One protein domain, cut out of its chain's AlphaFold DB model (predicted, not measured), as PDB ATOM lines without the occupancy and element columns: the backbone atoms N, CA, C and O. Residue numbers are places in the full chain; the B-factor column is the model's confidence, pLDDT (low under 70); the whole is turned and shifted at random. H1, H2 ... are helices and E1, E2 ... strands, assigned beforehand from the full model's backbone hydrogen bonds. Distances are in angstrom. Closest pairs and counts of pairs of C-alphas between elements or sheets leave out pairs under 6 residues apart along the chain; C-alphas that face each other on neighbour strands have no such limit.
ATOM      1  N   ALA A 134      -7.313 -14.504 -41.396       88.00
ATOM      2  CA  ALA A 134      -6.471 -13.892 -40.362       88.00
ATOM      3  C   ALA A 134      -6.889 -14.300 -38.936       88.00
ATOM      4  O   ALA A 134      -6.039 -14.506 -38.074       88.00
ATOM      5  N   VAL A 135      -8.194 -14.457 -38.691       87.75
ATOM      6  CA  VAL A 135      -8.716 -14.948 -37.408       87.75
ATOM      7  C   VAL A 135      -8.453 -16.444 -37.264       87.75
ATOM      8  O   VAL A 135      -8.095 -16.898 -36.181       87.75
ATOM      9  N   VAL A 136      -8.564 -17.209 -38.353       88.12
ATOM     10  CA  VAL A 136      -8.205 -18.636 -38.359       88.12
ATOM     11  C   VAL A 136      -6.745 -18.830 -37.953       88.12
ATOM     12  O   VAL A 136      -6.468 -19.676 -37.110       88.12
ATOM     13  N   ASP A 137      -5.827 -18.029 -38.492       85.94
ATOM     14  CA  ASP A 137      -4.404 -18.101 -38.147       85.94
ATOM     15  C   ASP A 137      -4.175 -17.840 -36.648       85.94
ATOM     16  O   ASP A 137      -3.528 -18.637 -35.972       85.94
ATOM     17  N   ALA A 138      -4.836 -16.820 -36.088       84.31
ATOM     18  CA  ALA A 138      -4.787 -16.535 -34.652       84.31
ATOM     19  C   ALA A 138      -5.337 -17.688 -33.787       84.31
ATOM     20  O   ALA A 138      -4.813 -17.973 -32.708       84.31
ATOM     21  N   LEU A 139      -6.373 -18.396 -34.252       80.50
ATOM     22  CA  LEU A 139      -6.876 -19.595 -33.571       80.50
ATOM     23  C   LEU A 139      -5.869 -20.754 -33.635       80.50
ATOM     24  O   LEU A 139      -5.723 -21.495 -32.660       80.50
ATOM     25  N   PHE A 140      -5.158 -20.911 -34.755       84.31
ATOM     26  CA  PHE A 140      -4.083 -21.895 -34.889       84.31
ATOM     27  C   PHE A 140      -2.895 -21.573 -33.979       84.31
ATOM     28  O   PHE A 140      -2.368 -22.491 -33.354       84.31
ATOM     29  N   ASP A 141      -2.530 -20.303 -33.814       83.00
ATOM     30  CA  ASP A 141      -1.477 -19.895 -32.877       83.00
ATOM     31  C   ASP A 141      -1.793 -20.309 -31.432       83.00
ATOM     32  O   ASP A 141      -0.903 -20.737 -30.693       83.00
ATOM     33  N   LEU A 142      -3.068 -20.253 -31.039       78.69
ATOM     34  CA  LEU A 142      -3.519 -20.662 -29.709       78.69
ATOM     35  C   LEU A 142      -3.618 -22.188 -29.561       78.69
ATOM     36  O   LEU A 142      -3.150 -22.751 -28.571       78.69
ATOM     37  N   ALA A 143      -4.245 -22.869 -30.524       78.44
ATOM     38  CA  ALA A 143      -4.599 -24.284 -30.394       78.44
ATOM     39  C   ALA A 143      -3.520 -25.247 -30.916       78.44
ATOM     40  O   ALA A 143      -3.396 -26.376 -30.437       78.44
ATOM     41  N   ALA A 144      -2.752 -24.830 -31.921       83.31
ATOM     42  CA  ALA A 144      -1.785 -25.656 -32.629       83.31
ATOM     43  C   ALA A 144      -0.593 -24.817 -33.147       83.31
ATOM     44  O   ALA A 144      -0.345 -24.809 -34.351       83.31
ATOM     45  N   PRO A 145       0.238 -24.217 -32.269       84.56
ATOM     46  CA  PRO A 145       1.259 -23.205 -32.618       84.56
ATOM     47  C   PRO A 145       2.378 -23.684 -33.560       84.56
ATOM     48  O   PRO A 145       3.273 -22.937 -33.953       84.56
ATOM     49  N   ARG A 146       2.412 -24.980 -33.883       87.44
ATOM     50  CA  ARG A 146       3.348 -25.551 -34.862       87.44
ATOM     51  C   ARG A 146       2.805 -25.486 -36.288       87.44
ATOM     52  O   ARG A 146       3.574 -25.712 -37.225       87.44
ATOM     53  N   LEU A 147       1.515 -25.211 -36.441       88.31
ATOM     54  CA  LEU A 147       0.776 -25.221 -37.690       88.31
ATOM     55  C   LEU A 147       0.115 -23.864 -37.909       88.31
ATOM     56  O   LEU A 147      -0.256 -23.201 -36.953       88.31
ATOM     57  N   THR A 148      -0.055 -23.490 -39.169       89.06
ATOM     58  CA  THR A 148      -0.870 -22.344 -39.576       89.06
ATOM     59  C   THR A 148      -1.949 -22.819 -40.535       89.06
ATOM     60  O   THR A 148      -1.702 -23.681 -41.389       89.06
ATOM     61  N   GLY A 149      -3.158 -22.295 -40.357       89.31
ATOM     62  CA  GLY A 149      -4.324 -22.622 -41.166       89.31
ATOM     63  C   GLY A 149      -4.685 -21.448 -42.060       89.31
ATOM     64  O   GLY A 149      -4.815 -20.323 -41.588       89.31
ATOM     65  N   ARG A 150      -4.855 -21.699 -43.357       91.69
ATOM     66  CA  ARG A 150      -5.224 -20.670 -44.329       91.69
ATOM     67  C   ARG A 150      -6.298 -21.184 -45.273       91.69
ATOM     68  O   ARG A 150      -6.214 -22.329 -45.696       91.69
ATOM     69  N   VAL A 151      -7.236 -20.335 -45.678       92.50
ATOM     70  CA  VAL A 151      -8.041 -20.577 -46.882       92.50
ATOM     71  C   VAL A 151      -7.531 -19.658 -47.985       92.50
ATOM     72  O   VAL A 151      -7.221 -18.491 -47.739       92.50
ATOM     73  N   ASP A 152      -7.337 -20.189 -49.187       90.00
ATOM     74  CA  ASP A 152      -6.898 -19.388 -50.329       90.00
ATOM     75  C   ASP A 152      -8.074 -18.759 -51.098       90.00
ATOM     76  O   ASP A 152      -9.249 -18.947 -50.774       90.00
ATOM     77  N   ALA A 153      -7.758 -17.988 -52.140       91.31
ATOM     78  CA  ALA A 153      -8.761 -17.367 -53.003       91.31
ATOM     79  C   ALA A 153      -9.578 -18.388 -53.824       91.31
ATOM     80  O   ALA A 153     -10.648 -18.050 -54.317       91.31
ATOM     81  N   ASN A 154      -9.103 -19.631 -53.944       91.69
ATOM     82  CA  ASN A 154      -9.803 -20.720 -54.621       91.69
ATOM     83  C   ASN A 154     -10.696 -21.517 -53.658       91.69
ATOM     84  O   ASN A 154     -11.203 -22.571 -54.034       91.69
ATOM     85  N   SER A 155     -10.904 -21.026 -52.429       91.75
ATOM     86  CA  SER A 155     -11.688 -21.692 -51.381       91.75
ATOM     87  C   SER A 155     -11.101 -23.033 -50.925       91.75
ATOM     88  O   SER A 155     -11.816 -23.896 -50.418       91.75
ATOM     89  N   VAL A 156      -9.789 -23.229 -51.092       92.12
ATOM     90  CA  VAL A 156      -9.096 -24.435 -50.635       92.12
ATOM     91  C   VAL A 156      -8.475 -24.167 -49.271       92.12
ATOM     92  O   VAL A 156      -7.659 -23.254 -49.113       92.12
ATOM     93  N   ALA A 157      -8.835 -24.983 -48.279       93.00
ATOM     94  CA  ALA A 157      -8.202 -24.941 -46.969       93.00
ATOM     95  C   ALA A 157      -6.826 -25.610 -47.010       93.00
ATOM     96  O   ALA A 157      -6.641 -26.700 -47.552       93.00
ATOM     97  N   GLN A 158      -5.847 -24.941 -46.420       93.50
ATOM     98  CA  GLN A 158      -4.445 -25.305 -46.443       93.50
ATOM     99  C   GLN A 158      -3.878 -25.259 -45.030       93.50
ATOM    100  O   GLN A 158      -4.035 -24.272 -44.313       93.50
ATOM    101  N   ILE A 159      -3.151 -26.304 -44.653       92.62
ATOM    102  CA  ILE A 159      -2.391 -26.364 -43.407       92.62
ATOM    103  C   ILE A 159      -0.904 -26.318 -43.742       92.62
ATOM    104  O   ILE A 159      -0.425 -27.026 -44.631       92.62
ATOM    105  N   ARG A 160      -0.157 -25.476 -43.031       91.75
ATOM    106  CA  ARG A 160       1.288 -25.290 -43.209       91.75
ATOM    107  C   ARG A 160       2.013 -25.438 -41.887       91.75
ATOM    108  O   ARG A 160       1.424 -25.340 -40.820       91.75
ATOM    109  N   TRP A 161       3.322 -25.653 -41.963       91.38
ATOM    110  CA  TRP A 161       4.183 -25.587 -40.788       91.38
ATOM    111  C   TRP A 161       4.487 -24.131 -40.447       91.38
ATOM    112  O   TRP A 161       5.136 -23.446 -41.238       91.38
ATOM    113  N   ALA A 162       4.112 -23.693 -39.243       88.25
ATOM    114  CA  ALA A 162       4.275 -22.310 -38.792       88.25
ATOM    115  C   ALA A 162       5.739 -21.845 -38.869       88.25
ATOM    116  O   ALA A 162       6.060 -20.801 -39.425       88.25
ATOM    117  N   ARG A 163       6.667 -22.682 -38.385       86.75
ATOM    118  CA  ARG A 163       8.108 -22.363 -38.355       86.75
ATOM    119  C   ARG A 163       8.797 -22.443 -39.717       86.75
ATOM    120  O   ARG A 163       9.935 -22.001 -39.845       86.75
ATOM    121  N   ARG A 164       8.179 -23.092 -40.709       85.56
ATOM    122  CA  ARG A 164       8.783 -23.343 -42.027       85.56
ATOM    123  C   ARG A 164       7.713 -23.337 -43.126       85.56
ATOM    124  O   ARG A 164       7.505 -24.365 -43.775       85.56
ATOM    125  N   PRO A 165       7.069 -22.187 -43.390       81.62
ATOM    126  CA  PRO A 165       5.976 -22.105 -44.359       81.62
ATOM    127  C   PRO A 165       6.426 -22.428 -45.794       81.62
ATOM    128  O   PRO A 165       5.629 -22.880 -46.609       81.62
ATOM    129  N   GLY A 166       7.719 -22.258 -46.101       82.44
ATOM    130  CA  GLY A 166       8.304 -22.594 -47.404       82.44
ATOM    131  C   GLY A 166       8.503 -24.092 -47.675       82.44
ATOM    132  O   GLY A 166       8.865 -24.450 -48.794       82.44
ATOM    133  N   LEU A 167       8.282 -24.980 -46.692       86.50
ATOM    134  CA  LEU A 167       8.360 -26.432 -46.920       86.50
ATOM    135  C   LEU A 167       7.208 -26.957 -47.774       86.50
ATOM    136  O   LEU A 167       7.343 -28.017 -48.380       86.50
ATOM    137  N   GLY A 168       6.099 -26.223 -47.838       90.06
ATOM    138  CA  GLY A 168       4.907 -26.671 -48.528       90.06
ATOM    139  C   GLY A 168       3.645 -26.480 -47.706       90.06
ATOM    140  O   GLY A 168       3.666 -25.908 -46.615       90.06
ATOM    141  N   HIS A 169       2.545 -26.974 -48.256       92.25
ATOM    142  CA  HIS A 169       1.236 -26.952 -47.630       92.25
ATOM    143  C   HIS A 169       0.476 -28.242 -47.910       92.25
ATOM    144  O   HIS A 169       0.714 -28.932 -48.901       92.25
ATOM    145  N   LEU A 170      -0.438 -28.555 -47.009       93.00
ATOM    146  CA  LEU A 170      -1.364 -29.659 -47.122       93.00
ATOM    147  C   LEU A 170      -2.750 -29.087 -47.389       93.00
ATOM    148  O   LEU A 170      -3.289 -28.387 -46.538       93.00
ATOM    149  N   GLU A 171      -3.315 -29.374 -48.551       94.62
ATOM    150  CA  GLU A 171      -4.716 -29.083 -48.834       94.62
ATOM    151  C   GLU A 171      -5.591 -30.092 -48.102       94.62
ATOM    152  O   GLU A 171      -5.356 -31.307 -48.172       94.62
ATOM    153  N   VAL A 172      -6.589 -29.579 -47.393       93.56
ATOM    154  CA  VAL A 172      -7.472 -30.370 -46.547       93.56
ATOM    155  C   VAL A 172      -8.926 -30.052 -46.841       93.56
ATOM    156  O   VAL A 172      -9.288 -28.905 -47.081       93.56
ATOM    157  N   ASP A 173      -9.767 -31.072 -46.740       91.75
ATOM    158  CA  ASP A 173     -11.188 -30.862 -46.502       91.75
ATOM    159  C   ASP A 173     -11.445 -30.880 -45.002       91.75
ATOM    160  O   ASP A 173     -10.798 -31.621 -44.253       91.75
ATOM    161  N   ALA A 174     -12.457 -30.136 -44.580       90.94
ATOM    162  CA  ALA A 174     -13.002 -30.230 -43.244       90.94
ATOM    163  C   ALA A 174     -14.481 -30.601 -43.323       90.94
ATOM    164  O   ALA A 174     -15.212 -30.104 -44.176       90.94
ATOM    165  N   ALA A 175     -14.914 -31.484 -42.433       90.31
ATOM    166  CA  ALA A 175     -16.315 -31.822 -42.246       90.31
ATOM    167  C   ALA A 175     -16.589 -31.994 -40.756       90.31
ATOM    168  O   ALA A 175     -15.694 -32.377 -40.000       90.31
ATOM    169  N   ILE A 176     -17.817 -31.735 -40.332       89.31
ATOM    170  CA  ILE A 176     -18.216 -31.935 -38.942       89.31
ATOM    171  C   ILE A 176     -18.979 -33.248 -38.829       89.31
ATOM    172  O   ILE A 176     -19.840 -33.562 -39.644       89.31
ATOM    173  N   ASP A 177     -18.624 -34.015 -37.808       86.00
ATOM    174  CA  ASP A 177     -19.257 -35.267 -37.414       86.00
ATOM    175  C   ASP A 177     -19.616 -35.162 -35.926       86.00
ATOM    176  O   ASP A 177     -18.802 -35.431 -35.030       86.00
ATOM    177  N   GLY A 178     -20.819 -34.641 -35.664       82.06
ATOM    178  CA  GLY A 178     -21.317 -34.335 -34.326       82.06
ATOM    179  C   GLY A 178     -20.447 -33.306 -33.598       82.06
ATOM    180  O   GLY A 178     -20.495 -32.119 -33.885       82.06
ATOM    181  N   SER A 179     -19.649 -33.764 -32.633       80.31
ATOM    182  CA  SER A 179     -18.721 -32.922 -31.849       80.31
ATOM    183  C   SER A 179     -17.268 -32.999 -32.332       80.31
ATOM    184  O   SER A 179     -16.351 -32.493 -31.679       80.31
ATOM    185  N   THR A 180     -17.029 -33.672 -33.459       85.12
ATOM    186  CA  THR A 180     -15.690 -33.889 -34.005       85.12
ATOM    187  C   THR A 180     -15.538 -33.176 -35.340       85.12
ATOM    188  O   THR A 180     -16.350 -33.353 -36.241       85.12
ATOM    189  N   LEU A 181     -14.449 -32.432 -35.496       87.06
ATOM    190  CA  LEU A 181     -13.993 -31.938 -36.785       87.06
ATOM    191  C   LEU A 181     -13.139 -33.019 -37.458       87.06
ATOM    192  O   LEU A 181     -12.101 -33.432 -36.935       87.06
ATOM    193  N   LEU A 182     -13.586 -33.492 -38.616       90.25
ATOM    194  CA  LEU A 182     -12.862 -34.409 -39.485       90.25
ATOM    195  C   LEU A 182     -12.053 -33.602 -40.493       90.25
ATOM    196  O   LEU A 182     -12.622 -32.956 -41.367       90.25
ATOM    197  N   VAL A 183     -10.732 -33.682 -40.401       90.56
ATOM    198  CA  VAL A 183      -9.810 -33.043 -41.341       90.56
ATOM    199  C   VAL A 183      -9.247 -34.113 -42.267       90.56
ATOM    200  O   VAL A 183      -8.504 -34.994 -41.828       90.56
ATOM    201  N   ARG A 184      -9.620 -34.078 -43.548       92.00
ATOM    202  CA  ARG A 184      -9.163 -35.046 -44.551       92.00
ATOM    203  C   ARG A 184      -8.071 -34.438 -45.422       92.00
ATOM    204  O   ARG A 184      -8.341 -33.474 -46.130       92.00
ATOM    205  N   PRO A 185      -6.861 -35.006 -45.424       92.38
ATOM    206  CA  PRO A 185      -5.804 -34.542 -46.305       92.38
ATOM    207  C   PRO A 185      -6.083 -34.973 -47.751       92.38
ATOM    208  O   PRO A 185      -6.379 -36.139 -48.010       92.38
ATOM    209  N   ARG A 186      -5.980 -34.036 -48.698       92.31
ATOM    210  CA  ARG A 186      -6.230 -34.283 -50.126       92.31
ATOM    211  C   ARG A 186      -4.991 -34.181 -50.983       92.31
ATOM    212  O   ARG A 186      -4.737 -35.055 -51.805       92.31
ATOM    213  N   VAL A 187      -4.240 -33.100 -50.827       93.62
ATOM    214  CA  VAL A 187      -3.088 -32.829 -51.681       93.62
ATOM    215  C   VAL A 187      -1.954 -32.320 -50.826       93.62
ATOM    216  O   VAL A 187      -2.101 -31.346 -50.096       93.62
ATOM    217  N   LEU A 188      -0.803 -32.968 -50.938       93.06
ATOM    218  CA  LEU A 188       0.428 -32.475 -50.352       93.06
ATOM    219  C   LEU A 188       1.208 -31.719 -51.425       93.06
ATOM    220  O   LEU A 188       1.599 -32.286 -52.446       93.06
ATOM    221  N   VAL A 189       1.442 -30.433 -51.192       93.06
ATOM    222  CA  VAL A 189       2.266 -29.588 -52.052       93.06
ATOM    223  C   VAL A 189       3.578 -29.322 -51.343       93.06
ATOM    224  O   VAL A 189       3.599 -28.687 -50.295       93.06
ATOM    225  N   VAL A 190       4.685 -29.775 -51.923       92.31
ATOM    226  CA  VAL A 190       6.039 -29.548 -51.404       92.31
ATOM    227  C   VAL A 190       6.859 -28.897 -52.510       92.31
ATOM    228  O   VAL A 190       7.151 -29.505 -53.541       92.31
ATOM    229  N   ARG A 191       7.250 -27.635 -52.307       85.50
ATOM    230  CA  ARG A 191       7.939 -26.803 -53.314       85.50
ATOM    231  C   ARG A 191       7.130 -26.696 -54.619       85.50
ATOM    232  O   ARG A 191       6.129 -25.993 -54.641       85.50
ATOM    233  N   ARG A 192       7.572 -27.354 -55.700       83.56
ATOM    234  CA  ARG A 192       6.888 -27.400 -57.012       83.56
ATOM    235  C   ARG A 192       6.153 -28.722 -57.259       83.56
ATOM    236  O   ARG A 192       5.523 -28.876 -58.298       83.56
ATOM    237  N   LEU A 193       6.265 -29.681 -56.342       90.75
ATOM    238  CA  LEU A 193       5.646 -30.995 -56.467       90.75
ATOM    239  C   LEU A 193       4.265 -30.970 -55.821       90.75
ATOM    240  O   LEU A 193       4.106 -30.475 -54.705       90.75
ATOM    241  N   ARG A 194       3.282 -31.525 -56.529       93.38
ATOM    242  CA  ARG A 194       1.900 -31.671 -56.076       93.38
ATOM    243  C   ARG A 194       1.554 -33.155 -56.071       93.38
ATOM    244  O   ARG A 194       1.530 -33.784 -57.124       93.38
ATOM    245  N   TRP A 195       1.305 -33.708 -54.891       93.56
ATOM    246  CA  TRP A 195       0.961 -35.114 -54.707       93.56
ATOM    247  C   TRP A 195      -0.481 -35.235 -54.238       93.56
ATOM    248  O   TRP A 195      -0.812 -34.850 -53.118       93.56
ATOM    249  N   VAL A 196      -1.337 -35.774 -55.105       93.31
ATOM    250  CA  VAL A 196      -2.706 -36.133 -54.732       93.31
ATOM    251  C   VAL A 196      -2.638 -37.361 -53.834       93.31
ATOM    252  O   VAL A 196      -2.082 -38.393 -54.212       93.31
ATOM    253  N   LEU A 197      -3.174 -37.231 -52.628       90.00
ATOM    254  CA  LEU A 197      -3.215 -38.308 -51.657       90.00
ATOM    255  C   LEU A 197      -4.349 -39.278 -52.018       90.00
ATOM    256  O   LEU A 197      -5.406 -38.848 -52.488       90.00
ATOM    257  N   PRO A 198      -4.167 -40.592 -51.804       88.75
ATOM    258  CA  PRO A 198      -5.222 -41.563 -52.059       88.75
ATOM    259  C   PRO A 198      -6.489 -41.238 -51.262       88.75
ATOM    260  O   PRO A 198      -6.408 -40.856 -50.095       88.75
ATOM    261  N   ALA A 199      -7.668 -41.510 -51.826       82.19
ATOM    262  CA  ALA A 199      -8.953 -41.316 -51.137       82.19
ATOM    263  C   ALA A 199      -9.085 -42.123 -49.825       82.19
ATOM    264  O   ALA A 199      -9.930 -41.828 -48.987       82.19
ATOM    265  N   ARG A 200      -8.233 -43.140 -49.637       84.75
ATOM    266  CA  ARG A 200      -8.140 -43.957 -48.417       84.75
ATOM    267  C   ARG A 200      -7.302 -43.320 -47.304       84.75
ATOM    268  O   ARG A 200      -7.136 -43.942 -46.258       84.75
ATOM    269  N   THR A 201      -6.740 -42.131 -47.515       83.19
ATOM    270  CA  THR A 201      -5.940 -41.458 -46.485       83.19
ATOM    271  C   THR A 201      -6.834 -41.144 -45.280       83.19
ATOM    272  O   THR A 201      -7.917 -40.581 -45.460       83.19
ATOM    273  N   PRO A 202      -6.439 -41.535 -44.054       85.00
ATOM    274  CA  PRO A 202      -7.307 -41.413 -42.893       85.00
ATOM    275  C   PRO A 202      -7.615 -39.948 -42.578       85.00
ATOM    276  O   PRO A 202      -6.743 -39.080 -42.635       85.00
ATOM    277  N   ALA A 203      -8.870 -39.688 -42.211       88.19
ATOM    278  CA  ALA A 203      -9.285 -38.398 -41.679       88.19
ATOM    279  C   ALA A 203      -8.736 -38.226 -40.258       88.19
ATOM    280  O   ALA A 203      -8.882 -39.121 -39.422       88.19
ATOM    281  N   TYR A 204      -8.155 -37.068 -39.966       85.69
ATOM    282  CA  TYR A 204      -7.749 -36.717 -38.615       85.69
ATOM    283  C   TYR A 204      -8.945 -36.172 -37.831       85.69
ATOM    284  O   TYR A 204      -9.679 -35.315 -38.321       85.69
ATOM    285  N   ARG A 205      -9.154 -36.686 -36.616       85.25
ATOM    286  CA  ARG A 205     -10.277 -36.308 -35.749       85.25
ATOM    287  C   ARG A 205      -9.802 -35.276 -34.732       85.25
ATOM    288  O   ARG A 205      -8.979 -35.591 -33.876       85.25
ATOM    289  N   VAL A 206     -10.349 -34.067 -34.795       82.06
ATOM    290  CA  VAL A 206     -10.106 -33.001 -33.816       82.06
ATOM    291  C   VAL A 206     -11.366 -32.823 -32.981       82.06
ATOM    292  O   VAL A 206     -12.452 -32.625 -33.522       82.06
ATOM    293  N   LYS A 207     -11.247 -32.911 -31.654       77.06
ATOM    294  CA  LYS A 207     -12.377 -32.623 -30.762       77.06
ATOM    295  C   LYS A 207     -12.656 -31.126 -30.794       77.06
ATOM    296  O   LYS A 207     -11.751 -30.341 -30.520       77.06
ATOM    297  N   LEU A 208     -13.891 -30.748 -31.114       74.94
ATOM    298  CA  LEU A 208     -14.300 -29.354 -31.023       74.94
ATOM    299  C   LEU A 208     -14.453 -28.965 -29.545       74.94
ATOM    300  O   LEU A 208     -14.902 -29.789 -28.737       74.94
ATOM    301  N   PRO A 209     -14.070 -27.734 -29.166       67.19
ATOM    302  CA  PRO A 209     -14.381 -27.228 -27.840       67.19
ATOM    303  C   PRO A 209     -15.900 -27.195 -27.650       67.19
ATOM    304  O   PRO A 209     -16.660 -27.031 -28.607       67.19
ATOM    305  N   LYS A 210     -16.352 -27.345 -26.402       65.38
ATOM    306  CA  LYS A 210     -17.766 -27.133 -26.083       65.38
ATOM    307  C   LYS A 210     -18.082 -25.659 -26.326       65.38
ATOM    308  O   LYS A 210     -17.480 -24.796 -25.689       65.38
ATOM    309  N   LEU A 211     -18.984 -25.392 -27.264       67.19
ATOM    310  CA  LEU A 211     -19.492 -24.046 -27.487       67.19
ATOM    311  C   LEU A 211     -20.371 -23.627 -26.296       67.19
ATOM    312  O   LEU A 211     -20.947 -24.491 -25.628       67.19
ATOM    313  N   PRO A 212     -20.444 -22.323 -25.984       59.12
ATOM    314  CA  PRO A 212     -21.356 -21.825 -24.965       59.12
ATOM    315  C   PRO A 212     -22.811 -22.077 -25.379       59.12
ATOM    316  O   PRO A 212     -23.159 -21.923 -26.549       59.12
ATOM    317  N   ARG A 213     -23.667 -22.397 -24.397       62.53
ATOM    318  CA  ARG A 213     -25.078 -22.793 -24.591       62.53
ATOM    319  C   ARG A 213     -25.209 -24.063 -25.452       62.53
ATOM    320  O   ARG A 213     -24.234 -24.742 -25.747       62.53
ATOM    321  N   GLU A 214     -26.427 -24.407 -25.848       68.81
ATOM    322  CA  GLU A 214     -26.745 -25.598 -26.650       68.81
ATOM    323  C   GLU A 214     -26.302 -25.505 -28.128       68.81
ATOM    324  O   GLU A 214     -26.724 -26.322 -28.950       68.81
ATOM    325  N   PHE A 215     -25.435 -24.543 -28.483       74.25
ATOM    326  CA  PHE A 215     -24.910 -24.402 -29.840       74.25
ATOM    327  C   PHE A 215     -24.070 -25.617 -30.230       74.25
ATOM    328  O   PHE A 215     -23.102 -25.995 -29.567       74.25
ATOM    329  N   ARG A 216     -24.417 -26.204 -31.371       84.12
ATOM    330  CA  ARG A 216     -23.667 -27.279 -32.010       84.12
ATOM    331  C   ARG A 216     -23.215 -26.801 -33.371       84.12
ATOM    332  O   ARG A 216     -24.045 -26.457 -34.209       84.12
ATOM    333  N   LEU A 217     -21.905 -26.788 -33.592       86.12
ATOM    334  CA  LEU A 217     -21.368 -26.555 -34.925       86.12
ATOM    335  C   LEU A 217     -21.877 -27.680 -35.839       86.12
ATOM    336  O   LEU A 217     -21.700 -28.850 -35.510       86.12
ATOM    337  N   SER A 218     -22.555 -27.334 -36.928       86.62
ATOM    338  CA  SER A 218     -23.208 -28.284 -37.833       86.62
ATOM    339  C   SER A 218     -22.475 -28.378 -39.165       86.62
ATOM    340  O   SER A 218     -22.256 -29.478 -39.670       86.62
ATOM    341  N   VAL A 219     -22.050 -27.236 -39.715       90.50
ATOM    342  CA  VAL A 219     -21.413 -27.161 -41.031       90.50
ATOM    343  C   VAL A 219     -20.168 -26.283 -40.976       90.50
ATOM    344  O   VAL A 219     -20.128 -25.246 -40.316       90.50
ATOM    345  N   ILE A 220     -19.138 -26.727 -41.692       93.00
ATOM    346  CA  ILE A 220     -17.970 -25.929 -42.043       93.00
ATOM    347  C   ILE A 220     -17.860 -25.923 -43.562       93.00
ATOM    348  O   ILE A 220     -17.899 -26.978 -44.195       93.00
ATOM    349  N   SER A 221     -17.745 -24.740 -44.151       93.69
ATOM    350  CA  SER A 221     -17.440 -24.593 -45.570       93.69
ATOM    351  C   SER A 221     -16.375 -23.527 -45.778       93.69
ATOM    352  O   SER A 221     -16.100 -22.707 -44.902       93.69
ATOM    353  N   PHE A 222     -15.720 -23.580 -46.930       93.56
ATOM    354  CA  PHE A 222     -14.640 -22.670 -47.276       93.56
ATOM    355  C   PHE A 222     -15.097 -21.793 -48.431       93.56
ATOM    356  O   PHE A 222     -15.603 -22.301 -49.430       93.56
ATOM    357  N   GLY A 223     -14.939 -20.485 -48.264       92.31
ATOM    358  CA  GLY A 223     -15.093 -19.496 -49.322       92.31
ATOM    359  C   GLY A 223     -13.751 -18.829 -49.629       92.31
ATOM    360  O   GLY A 223     -12.742 -19.131 -48.985       92.31
ATOM    361  N   PRO A 224     -13.698 -17.893 -50.585       93.00
ATOM    362  CA  PRO A 224     -12.456 -17.217 -50.942       93.00
ATOM    363  C   PRO A 224     -11.872 -16.449 -49.748       93.00
ATOM    364  O   PRO A 224     -12.397 -15.418 -49.344       93.00
ATOM    365  N   ASN A 225     -10.756 -16.936 -49.195       92.69
ATOM    366  CA  ASN A 225     -10.094 -16.404 -47.992       92.69
ATOM    367  C   ASN A 225     -10.923 -16.423 -46.687       92.69
ATOM    368  O   ASN A 225     -10.466 -15.866 -45.681       92.69
ATOM    369  N   ILE A 226     -12.073 -17.099 -46.661       93.62
ATOM    370  CA  ILE A 226     -12.974 -17.149 -45.501       93.62
ATOM    371  C   ILE A 226     -13.342 -18.587 -45.135       93.62
ATOM    372  O   ILE A 226     -13.400 -19.482 -45.983       93.62
ATOM    373  N   VAL A 227     -13.608 -18.809 -43.852       93.31
ATOM    374  CA  VAL A 227     -14.206 -20.039 -43.332       93.31
ATOM    375  C   VAL A 227     -15.615 -19.711 -42.867       93.31
ATOM    376  O   VAL A 227     -15.793 -18.919 -41.947       93.31
ATOM    377  N   ASN A 228     -16.610 -20.349 -43.466       93.50
ATOM    378  CA  ASN A 228     -17.995 -20.231 -43.041       93.50
ATOM    379  C   ASN A 228     -18.281 -21.311 -42.005       93.50
ATOM    380  O   ASN A 228     -18.141 -22.509 -42.273       93.50
ATOM    381  N   LEU A 229     -18.673 -20.873 -40.818       91.88
ATOM    382  CA  LEU A 229     -19.019 -21.731 -39.699       91.88
ATOM    383  C   LEU A 229     -20.509 -21.604 -39.430       91.88
ATOM    384  O   LEU A 229     -20.963 -20.534 -39.036       91.88
ATOM    385  N   THR A 230     -21.253 -22.693 -39.601       90.88
ATOM    386  CA  THR A 230     -22.667 -22.751 -39.231       90.88
ATOM    387  C   THR A 230     -22.816 -23.534 -37.937       90.88
ATOM    388  O   THR A 230     -22.348 -24.668 -37.813       90.88
ATOM    389  N   ALA A 231     -23.470 -22.919 -36.962       88.50
ATOM    390  CA  ALA A 231     -23.880 -23.524 -35.712       88.50
ATOM    391  C   ALA A 231     -25.405 -23.536 -35.616       88.50
ATOM    392  O   ALA A 231     -26.086 -22.668 -36.151       88.50
ATOM    393  N   THR A 232     -25.933 -24.526 -34.912       88.56
ATOM    394  CA  THR A 232     -27.369 -24.735 -34.736       88.56
ATOM    395  C   THR A 232     -27.688 -24.897 -33.262       88.56
ATOM    396  O   THR A 232     -26.930 -25.530 -32.521       88.56
TER     397      THR A 232
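This is residues 134 to 232 of the 269 residues of an uncharacterized protein of Mycobacterium aquaticum (UniProt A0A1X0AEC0). A strongly twisted sheet of six strands is built round the long hairpin of E3 and E4, and a second, two-strand hairpin, E7 and E8, covers part of it, making a small, partly face to face sandwich. The single helix H1 packs on the edge strand E1, and E4 bends, pairing with E6 before the bend and with E5 from it on. The printed part has 99 residues, with one named helix and eight named strands in the order H1, E1 to E8; the neighbour strands are antiparallel, and the class is mostly strand. It is compact, with a radius of gyration of the C-alphas of 13.9 A, yet elongated, spanning 45 by 29 by 23 A.

E3, residues 169 to 177, and E4, residues 180 to 190, form a hairpin, with N 173 and O 184 at 2.9 A, within hydrogen-bond range. E4 bends by 58 degrees at residue 187. On the other side of E4 from E3 are E6, residues 204 to 207, beside residues 180 to 183, with N 181 and O 206 at 2.8 A, and E5, residues 193 to 196, beside residues 187 to 190, with N 188 and O 195 at 2.9 A. On the other side of E3 from E4 is E2, residues 157 to 161, with N 159 and O 170 at 2.8 A. On the other side of E2 from E3 is the edge strand E1, residues 147 to 151, with N 150 and O 158 at 2.9 A. E1 to E5 form a meander, each strand the antiparallel neighbour of the one before. The hairpin of E7, residues 216 to 223, and E8, residues 226 to 232, has N 221 and O 228 at 2.9 A. The two sheets are a sandwich, two sheets face to face, their best planes 25 degrees apart; the closest C-alphas of E3 and E7 are those of Ile 176 and Val 219, 6.1 A. E3 and E8 are apart. H1, residues 134 to 143, is on the branched sheet, only just at the sheet's level with a height over the sheet of 4.0 A; the C-alphas of Asp 137 and Gly 149 of E1, the closest, are 5.4 A apart. In H1 every O i to N i+4 pair is within hydrogen-bond range.

H1 begins at C-alpha 134, (-6.471, -13.892, -40.362), and is 14.5 A long; E1 measures 13.6 A and E2 13.9 A. E3 measures 24.4 A, and E4, the longest strand, 28.2 A, from C-alpha 180 at (-15.690, -33.889, -34.005). E5 and E6 are 10.0 A each, E7 is 20.8 A and E8 19.5 A, ending at C-alpha 232, (-27.369, -24.735, -34.736).

The two C-alphas farthest apart are those of Arg 192 and Arg 213, 45.8 A. The printed part has no cut and no long link; the chain changes from one sheet to the other at the short link from E6 to E7, 8 residues. The mean pLDDT of the printed part is 87.0, and residues 209 to 214, in that link, are under 70.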